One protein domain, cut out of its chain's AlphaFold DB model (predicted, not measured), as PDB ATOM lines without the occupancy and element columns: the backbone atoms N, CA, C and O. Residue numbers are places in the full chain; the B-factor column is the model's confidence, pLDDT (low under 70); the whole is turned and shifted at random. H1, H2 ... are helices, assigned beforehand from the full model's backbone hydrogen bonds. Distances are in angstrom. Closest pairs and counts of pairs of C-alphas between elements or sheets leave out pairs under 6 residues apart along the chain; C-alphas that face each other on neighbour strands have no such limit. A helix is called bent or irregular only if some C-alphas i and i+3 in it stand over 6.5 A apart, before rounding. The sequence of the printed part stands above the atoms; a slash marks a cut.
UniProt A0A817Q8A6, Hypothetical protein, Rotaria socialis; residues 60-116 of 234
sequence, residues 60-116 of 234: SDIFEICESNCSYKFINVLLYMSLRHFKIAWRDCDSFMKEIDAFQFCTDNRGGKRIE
ATOM      1  N   SER A  60      42.125 -21.953   3.194       68.62
ATOM      2  CA  SER A  60      42.072 -23.008   2.174       68.62
ATOM      3  C   SER A  60      41.247 -24.208   2.641       68.62
ATOM      4  O   SER A  60      40.356 -24.649   1.918       68.62
ATOM      5  N   ASP A  61      41.458 -24.668   3.874       70.44
ATOM      6  CA  ASP A  61      40.708 -25.779   4.464       70.44
ATOM      7  C   ASP A  61      39.214 -25.434   4.599       70.44
ATOM      8  O   ASP A  61      38.343 -26.256   4.311       70.44
ATOM      9  N   ILE A  62      38.885 -24.190   4.973       66.19
ATOM     10  CA  ILE A  62      37.496 -23.709   4.995       66.19
ATOM     11  C   ILE A  62      36.892 -23.739   3.587       66.19
ATOM     12  O   ILE A  62      35.730 -24.127   3.447       66.19
ATOM     13  N   PHE A  63      37.645 -23.362   2.553       69.44
ATOM     14  CA  PHE A  63      37.183 -23.431   1.166       69.44
ATOM     15  C   PHE A  63      36.952 -24.871   0.707       69.44
ATOM     16  O   PHE A  63      35.903 -25.135   0.128       69.44
ATOM     17  N   GLU A  64      37.843 -25.804   1.031       75.00
ATOM     18  CA  GLU A  64      37.724 -27.221   0.657       75.00
ATOM     19  C   GLU A  64      36.545 -27.912   1.380       75.00
ATOM     20  O   GLU A  64      35.736 -28.639   0.786       75.00
ATOM     21  N   ILE A  65      36.344 -27.597   2.665       68.88
ATOM     22  CA  ILE A  65      35.170 -28.035   3.440       68.88
ATOM     23  C   ILE A  65      33.880 -27.426   2.874       68.88
ATOM     24  O   ILE A  65      32.824 -28.073   2.850       68.88
ATOM     25  N   CYS A  66      33.943 -26.174   2.426       70.75
ATOM     26  CA  CYS A  66      32.812 -25.498   1.815       70.75
ATOM     27  C   CYS A  66      32.512 -26.046   0.414       70.75
ATOM     28  O   CYS A  66      31.342 -26.181   0.083       70.75
ATOM     29  N   GLU A  67      33.506 -26.411  -0.388       71.06
ATOM     30  CA  GLU A  67      33.307 -26.977  -1.725       71.06
ATOM     31  C   GLU A  67      32.590 -28.332  -1.665       71.06
ATOM     32  O   GLU A  67      31.682 -28.601  -2.451       71.06
ATOM     33  N   SER A  68      32.918 -29.151  -0.662       75.81
ATOM     34  CA  SER A  68      32.291 -30.463  -0.465       75.81
ATOM     35  C   SER A  68      30.848 -30.404   0.063       75.81
ATOM     36  O   SER A  68      30.084 -31.343  -0.162       75.81
ATOM     37  N   ASN A  69      30.443 -29.320   0.742       73.75
ATOM     38  CA  ASN A  69      29.161 -29.265   1.469       73.75
ATOM     39  C   ASN A  69      28.259 -28.071   1.124       73.75
ATOM     40  O   ASN A  69      27.078 -28.063   1.485       73.75
ATOM     41  N   CYS A  70      28.782 -27.046   0.457       74.62
ATOM     42  CA  CYS A  70      28.081 -25.799   0.181       74.62
ATOM     43  C   CYS A  70      28.001 -25.536  -1.323       74.62
ATOM     44  O   CYS A  70      28.919 -25.794  -2.090       74.62
ATOM     45  N   SER A  71      26.893 -24.934  -1.758       75.75
ATOM     46  CA  SER A  71      26.818 -24.405  -3.120       75.75
ATOM     47  C   SER A  71      27.889 -23.328  -3.311       75.75
ATOM     48  O   SER A  71      28.019 -22.462  -2.445       75.75
ATOM     49  N   TYR A  72      28.539 -23.292  -4.473       71.31
ATOM     50  CA  TYR A  72      29.502 -22.250  -4.861       71.31
ATOM     51  C   TYR A  72      28.980 -20.813  -4.613       71.31
ATOM     52  O   TYR A  72      29.710 -19.930  -4.173       71.31
ATOM     53  N   LYS A  73      27.658 -20.597  -4.746       69.62
ATOM     54  CA  LYS A  73      26.957 -19.351  -4.365       69.62
ATOM     55  C   LYS A  73      27.218 -18.925  -2.916       69.62
ATOM     56  O   LYS A  73      27.434 -17.749  -2.644       69.62
ATOM     57  N   PHE A  74      27.133 -19.865  -1.981       77.75
ATOM     58  CA  PHE A  74      27.326 -19.604  -0.557       77.75
ATOM     59  C   PHE A  74      28.779 -19.237  -0.263       77.75
ATOM     60  O   PHE A  74      29.022 -18.290   0.479       77.75
ATOM     61  N   ILE A  75      29.716 -19.930  -0.910       79.31
ATOM     62  CA  ILE A  75      31.156 -19.689  -0.797       79.31
ATOM     63  C   ILE A  75      31.495 -18.270  -1.252       79.31
ATOM     64  O   ILE A  75      32.102 -17.512  -0.502       79.31
ATOM     65  N   ASN A  76      31.005 -17.862  -2.425       79.31
ATOM     66  CA  ASN A  76      31.256 -16.522  -2.957       79.31
ATOM     67  C   ASN A  76      30.663 -15.428  -2.064       79.31
ATOM     68  O   ASN A  76      31.296 -14.399  -1.846       79.31
ATOM     69  N   VAL A  77      29.469 -15.650  -1.503       80.94
ATOM     70  CA  VAL A  77      28.865 -14.715  -0.542       80.94
ATOM     71  C   VAL A  77      29.671 -14.661   0.755       80.94
ATOM     72  O   VAL A  77      29.881 -13.573   1.283       80.94
ATOM     73  N   LEU A  78      30.130 -15.800   1.274       83.94
ATOM     74  CA  LEU A  78      30.930 -15.857   2.496       83.94
ATOM     75  C   LEU A  78      32.271 -15.142   2.311       83.94
ATOM     76  O   LEU A  78      32.652 -14.331   3.155       83.94
ATOM     77  N   LEU A  79      32.938 -15.383   1.184       85.56
ATOM     78  CA  LEU A  79      34.166 -14.702   0.796       85.56
ATOM     79  C   LEU A  79      33.936 -13.195   0.692       85.56
ATOM     80  O   LEU A  79      34.632 -12.416   1.337       85.56
ATOM     81  N   TYR A  80      32.883 -12.785  -0.015       82.75
ATOM     82  CA  TYR A  80      32.506 -11.384  -0.135       82.75
ATOM     83  C   TYR A  80      32.278 -10.721   1.229       82.75
ATOM     84  O   TYR A  80      32.842  -9.669   1.530       82.75
ATOM     85  N   MET A  81      31.482 -11.354   2.094       83.31
ATOM     86  CA  MET A  81      31.195 -10.868   3.445       83.31
ATOM     87  C   MET A  81      32.457 -10.800   4.311       83.31
ATOM     88  O   MET A  81      32.598  -9.860   5.092       83.31
ATOM     89  N   SER A  82      33.387 -11.743   4.143       87.12
ATOM     90  CA  SER A  82      34.675 -11.758   4.845       87.12
ATOM     91  C   SER A  82      35.550 -10.583   4.409       87.12
ATOM     92  O   SER A  82      36.012  -9.818   5.252       87.12
ATOM     93  N   LEU A  83      35.684 -10.338   3.100       86.62
ATOM     94  CA  LEU A  83      36.421  -9.180   2.575       86.62
ATOM     95  C   LEU A  83      35.824  -7.855   3.078       86.62
ATOM     96  O   LEU A  83      36.549  -6.934   3.461       86.62
ATOM     97  N   ARG A  84      34.487  -7.770   3.148       89.56
ATOM     98  CA  ARG A  84      33.784  -6.613   3.724       89.56
ATOM     99  C   ARG A  84      34.038  -6.454   5.222       89.56
ATOM    100  O   ARG A  84      34.173  -5.319   5.680       89.56
ATOM    101  N   HIS A  85      34.102  -7.553   5.972       87.62
ATOM    102  CA  HIS A  85      34.415  -7.543   7.400       87.62
ATOM    103  C   HIS A  85      35.814  -6.966   7.663       87.62
ATOM    104  O   HIS A  85      35.968  -6.125   8.548       87.62
ATOM    105  N   PHE A  86      36.792  -7.297   6.814       89.69
ATOM    106  CA  PHE A  86      38.145  -6.730   6.848       89.69
ATOM    107  C   PHE A  86      38.251  -5.299   6.295       89.69
ATOM    108  O   PHE A  86      39.351  -4.778   6.137       89.69
ATOM    109  N   LYS A  87      37.121  -4.633   6.023       89.69
ATOM    110  CA  LYS A  87      37.051  -3.246   5.533       89.69
ATOM    111  C   LYS A  87      37.787  -3.001   4.207       89.69
ATOM    112  O   LYS A  87      38.080  -1.849   3.891       89.69
ATOM    113  N   ILE A  88      38.020  -4.039   3.403       87.81
ATOM    114  CA  ILE A  88      38.568  -3.896   2.045       87.81
ATOM    115  C   ILE A  88      37.615  -3.017   1.229       87.81
ATOM    116  O   ILE A  88      36.399  -3.085   1.423       87.81
ATOM    117  N   ALA A  89      38.116  -2.139   0.358       87.38
ATOM    118  CA  ALA A  89      37.247  -1.274  -0.435       87.38
ATOM    119  C   ALA A  89      36.405  -2.102  -1.420       87.38
ATOM    120  O   ALA A  89      36.859  -3.114  -1.942       87.38
ATOM    121  N   TRP A  90      35.173  -1.663  -1.709       82.00
ATOM    122  CA  TRP A  90      34.263  -2.375  -2.625       82.00
ATOM    123  C   TRP A  90      34.910  -2.660  -3.986       82.00
ATOM    124  O   TRP A  90      34.758  -3.750  -4.521       82.00
ATOM    125  N   ARG A  91      35.693  -1.706  -4.503       81.88
ATOM    126  CA  ARG A  91      36.402  -1.835  -5.780       81.88
ATOM    127  C   ARG A  91      37.440  -2.960  -5.772       81.88
ATOM    128  O   ARG A  91      37.592  -3.652  -6.777       81.88
ATOM    129  N   ASP A  92      38.125  -3.142  -4.650       85.56
ATOM    130  CA  ASP A  92      39.184  -4.140  -4.508       85.56
ATOM    131  C   ASP A  92      38.580  -5.523  -4.268       85.56
ATOM    132  O   ASP A  92      39.019  -6.490  -4.881       85.56
ATOM    133  N   CYS A  93      37.499  -5.602  -3.474       85.25
ATOM    134  CA  CYS A  93      36.682  -6.811  -3.385       85.25
ATOM    135  C   CYS A  93      36.212  -7.239  -4.775       85.25
ATOM    136  O   CYS A  93      36.324  -8.410  -5.121       85.25
ATOM    137  N   ASP A  94      35.715  -6.296  -5.578       79.31
ATOM    138  CA  ASP A  94      35.188  -6.632  -6.889       79.31
ATOM    139  C   ASP A  94      36.286  -7.116  -7.847       79.31
ATOM    140  O   ASP A  94      36.115  -8.097  -8.571       79.31
ATOM    141  N   SER A  95      37.435  -6.439  -7.829       83.06
ATOM    142  CA  SER A  95      38.584  -6.787  -8.670       83.06
ATOM    143  C   SER A  95      39.123  -8.171  -8.311       83.06
ATOM    144  O   SER A  95      39.318  -8.993  -9.202       83.06
ATOM    145  N   PHE A  96      39.248  -8.462  -7.015       84.69
ATOM    146  CA  PHE A  96      39.647  -9.770  -6.509       84.69
ATOM    147  C   PHE A  96      38.643 -10.866  -6.886       84.69
ATOM    148  O   PHE A  96      39.026 -11.887  -7.444       84.69
ATOM    149  N   MET A  97      37.343 -10.638  -6.664       81.19
ATOM    150  CA  MET A  97      36.294 -11.600  -7.032       81.19
ATOM    151  C   MET A  97      36.258 -11.866  -8.544       81.19
ATOM    152  O   MET A  97      35.861 -12.948  -8.967       81.19
ATOM    153  N   LYS A  98      36.651 -10.885  -9.366       76.94
ATOM    154  CA  LYS A  98      36.777 -11.034 -10.818       76.94
ATOM    155  C   LYS A  98      38.021 -11.825 -11.207       76.94
ATOM    156  O   LYS A  98      37.945 -12.631 -12.126       76.94
ATOM    157  N   GLU A  99      39.134 -11.606 -10.518       80.12
ATOM    158  CA  GLU A  99      40.390 -12.324 -10.743       80.12
ATOM    159  C   GLU A  99      40.256 -13.826 -10.461       80.12
ATOM    160  O   GLU A  99      40.788 -14.640 -11.208       80.12
ATOM    161  N   ILE A 100      39.468 -14.196  -9.449       78.00
ATOM    162  CA  ILE A 100      39.194 -15.599  -9.095       78.00
ATOM    163  C   ILE A 100      37.965 -16.197  -9.810       78.00
ATOM    164  O   ILE A 100      37.489 -17.258  -9.418       78.00
ATOM    165  N   ASP A 101      37.404 -15.495 -10.803       69.94
ATOM    166  CA  ASP A 101      36.190 -15.878 -11.553       69.94
ATOM    167  C   ASP A 101      34.928 -16.138 -10.689       69.94
ATOM    168  O   ASP A 101      33.943 -16.748 -11.101       69.94
ATOM    169  N   ALA A 102      34.890 -15.590  -9.473       67.12
ATOM    170  CA  ALA A 102      33.735 -15.659  -8.576       67.12
ATOM    171  C   ALA A 102      32.661 -14.588  -8.890       67.12
ATOM    172  O   ALA A 102      31.618 -14.519  -8.226       67.12
ATOM    173  N   PHE A 103      32.892 -13.746  -9.907       57.56
ATOM    174  CA  PHE A 103      32.073 -12.569 -10.235       57.56
ATOM    175  C   PHE A 103      30.719 -12.877 -10.865       57.56
ATOM    176  O   PHE A 103      29.839 -12.012 -10.889       57.56
ATOM    177  N   GLN A 104      30.512 -14.112 -11.323       55.44
ATOM    178  CA  GLN A 104      29.246 -14.552 -11.909       55.44
ATOM    179  C   GLN A 104      28.052 -14.404 -10.940       55.44
ATOM    180  O   GLN A 104      26.903 -14.489 -11.362       55.44
ATOM    181  N   PHE A 105      28.319 -14.145  -9.650       51.28
ATOM    182  CA  PHE A 105      27.321 -13.954  -8.600       51.28
ATOM    183  C   PHE A 105      26.976 -12.493  -8.259       51.28
ATOM    184  O   PHE A 105      25.854 -12.213  -7.829       51.28
ATOM    185  N   CYS A 106      27.897 -11.541  -8.444       49.25
ATOM    186  CA  CYS A 106      27.645 -10.128  -8.109       49.25
ATOM    187  C   CYS A 106      26.637  -9.463  -9.064       49.25
ATOM    188  O   CYS A 106      26.052  -8.428  -8.742       49.25
ATOM    189  N   THR A 107      26.372 -10.095 -10.206       50.47
ATOM    190  CA  THR A 107      25.376  -9.682 -11.199       50.47
ATOM    191  C   THR A 107      23.938 -10.074 -10.829       50.47
ATOM    192  O   THR A 107      23.009  -9.637 -11.503       50.47
ATOM    193  N   ASP A 108      23.709 -10.810  -9.728       47.75
ATOM    194  CA  ASP A 108      22.384 -11.297  -9.282       47.75
ATOM    195  C   ASP A 108      21.488 -10.178  -8.670       47.75
ATOM    196  O   ASP A 108      20.681 -10.405  -7.769       47.75
ATOM    197  N   ASN A 109      21.621  -8.931  -9.152       47.88
ATOM    198  CA  ASN A 109      20.759  -7.771  -8.870       47.88
ATOM    199  C   ASN A 109      20.654  -7.302  -7.402       47.88
ATOM    200  O   ASN A 109      19.754  -6.531  -7.063       47.88
ATOM    201  N   ARG A 110      21.561  -7.709  -6.503       51.66
ATOM    202  CA  ARG A 110      21.500  -7.326  -5.071       51.66
ATOM    203  C   ARG A 110      22.417  -6.167  -4.654       51.66
ATOM    204  O   ARG A 110      22.364  -5.762  -3.497       51.66
ATOM    205  N   GLY A 111      23.199  -5.601  -5.579       49.94
ATOM    206  CA  GLY A 111      24.177  -4.528  -5.322       49.94
ATOM    207  C   GLY A 111      23.814  -3.127  -5.837       49.94
ATOM    208  O   GLY A 111      24.665  -2.246  -5.847       49.94
ATOM    209  N   GLY A 112      22.583  -2.889  -6.299       42.44
ATOM    210  CA  GLY A 112      22.102  -1.541  -6.649       42.44
ATOM    211  C   GLY A 112      22.602  -0.953  -7.977       42.44
ATOM    212  O   GLY A 112      21.908  -0.111  -8.542       42.44
ATOM    213  N   LYS A 113      23.717  -1.426  -8.549       48.06
ATOM    214  CA  LYS A 113      24.014  -1.179  -9.967       48.06
ATOM    215  C   LYS A 113      23.148  -2.105 -10.810       48.06
ATOM    216  O   LYS A 113      23.497  -3.261 -11.033       48.06
ATOM    217  N   ARG A 114      21.996  -1.590 -11.243       51.56
ATOM    218  CA  ARG A 114      21.277  -2.164 -12.377       51.56
ATOM    219  C   ARG A 114      22.249  -2.106 -13.547       51.56
ATOM    220  O   ARG A 114      22.590  -1.019 -13.998       51.56
ATOM    221  N   ILE A 115      22.760  -3.257 -13.968       57.50
ATOM    222  CA  ILE A 115      23.219  -3.363 -15.347       57.50
ATOM    223  C   ILE A 115      21.939  -3.112 -16.138       57.50
ATOM    224  O   ILE A 115      20.973  -3.857 -15.942       57.50
ATOM    225  N   GLU A 116      21.884  -2.000 -16.875       61.75
ATOM    226  CA  GLU A 116      20.767  -1.728 -17.781       61.75
ATOM    227  C   GLU A 116      20.542  -3.002 -18.579       61.75
ATOM    228  O   GLU A 116      21.483  -3.564 -19.157       61.75
TER     229      GLU A 116
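AT A GLANCE: This is residues 60 to 116 of the 234 residues of the protein "Hypothetical protein" of Rotaria socialis (UniProt A0A817Q8A6). The longest helix, H2, stands between H1 and H3 in an open zigzag of three helices, each running back against the one before, with H1 meeting H2 at one residue near its start and H3 packing on its later half. The short H4 sits by the start of H2, and the thin tail after it leads away from the helices, with residues 108 to 114 sticking out. The printed part has 57 residues with four named helices, H1, H2, H3 and H4 in chain order, and no named strand; its class is all helix. It is only just compact, close to loose, with a radius of gyration of the C-alphas of 11.9 A, and its outline is elongated, spanning 36 by 23 by 18 A.

IN THESE COORDINATES: Find C-alpha 72 at (29.502, -22.250, -4.861); from there H2, residues 72 to 85, runs 19.8 A to C-alpha 85 at (34.415, -7.543, 7.400). Before it, H1 holds residues 60 to 69 and begins at C-alpha 60, at (42.072, -23.008, 2.174); it is 14.4 A long. After it come H3, residues 90 to 99, 14.2 A long, and H4, residues 102 to 105. H4 is irregular, but only just: C-alphas 102 and 105 are 6.6 A apart.

HOW THE PARTS SIT: Start from H2, the hub, which touches the three other helices. Look at its residues 80 to 84, which alone touch H3; the closest C-alphas are those of Leu 83 and Cys 93, 6.4 A apart. H2 and H3 are a helical hairpin, running opposite ways at a steep tilt of 37 degrees, only just past shallow. With residue 75 alone, H2 only just touches H1, with 3 pairs of C-alphas within 8 A; the closest are those of Cys 66 and Ile 75, 6.6 A apart. H1 and H2 are also a helical hairpin, running opposite ways at a steep tilt of 36 degrees, only just past shallow. With residues 73 to 76 alone, H2 only just touches H4, with 3 pairs within 8 A; the closest C-alphas are those of Asn 76 and Ala 102, 6.2 A apart. H3 and H4 are close but not clearly touching, their closest C-alphas being those of Met 97 and Phe 103, 5.4 A apart. H1 is apart from H3 and H4. In H1, H2 and H3 every O i to N i+4 pair is within hydrogen-bond range; H4 is too short for such a pair, and its 1 pair of O i to N i+3 is not within range.

THE WHOLE: The two C-alphas farthest apart are those of Asp 61 and Glu 116, 38.4 A. The printed part has no cut, and the links H1 to H2, H2 to H3 and H3 to H4 are tight. Residues 108 to 114 stand free. Read the B-factor column for pLDDT: its mean over the printed part is 72.2, and 21 residues are under 70, among them residues 101 to 116.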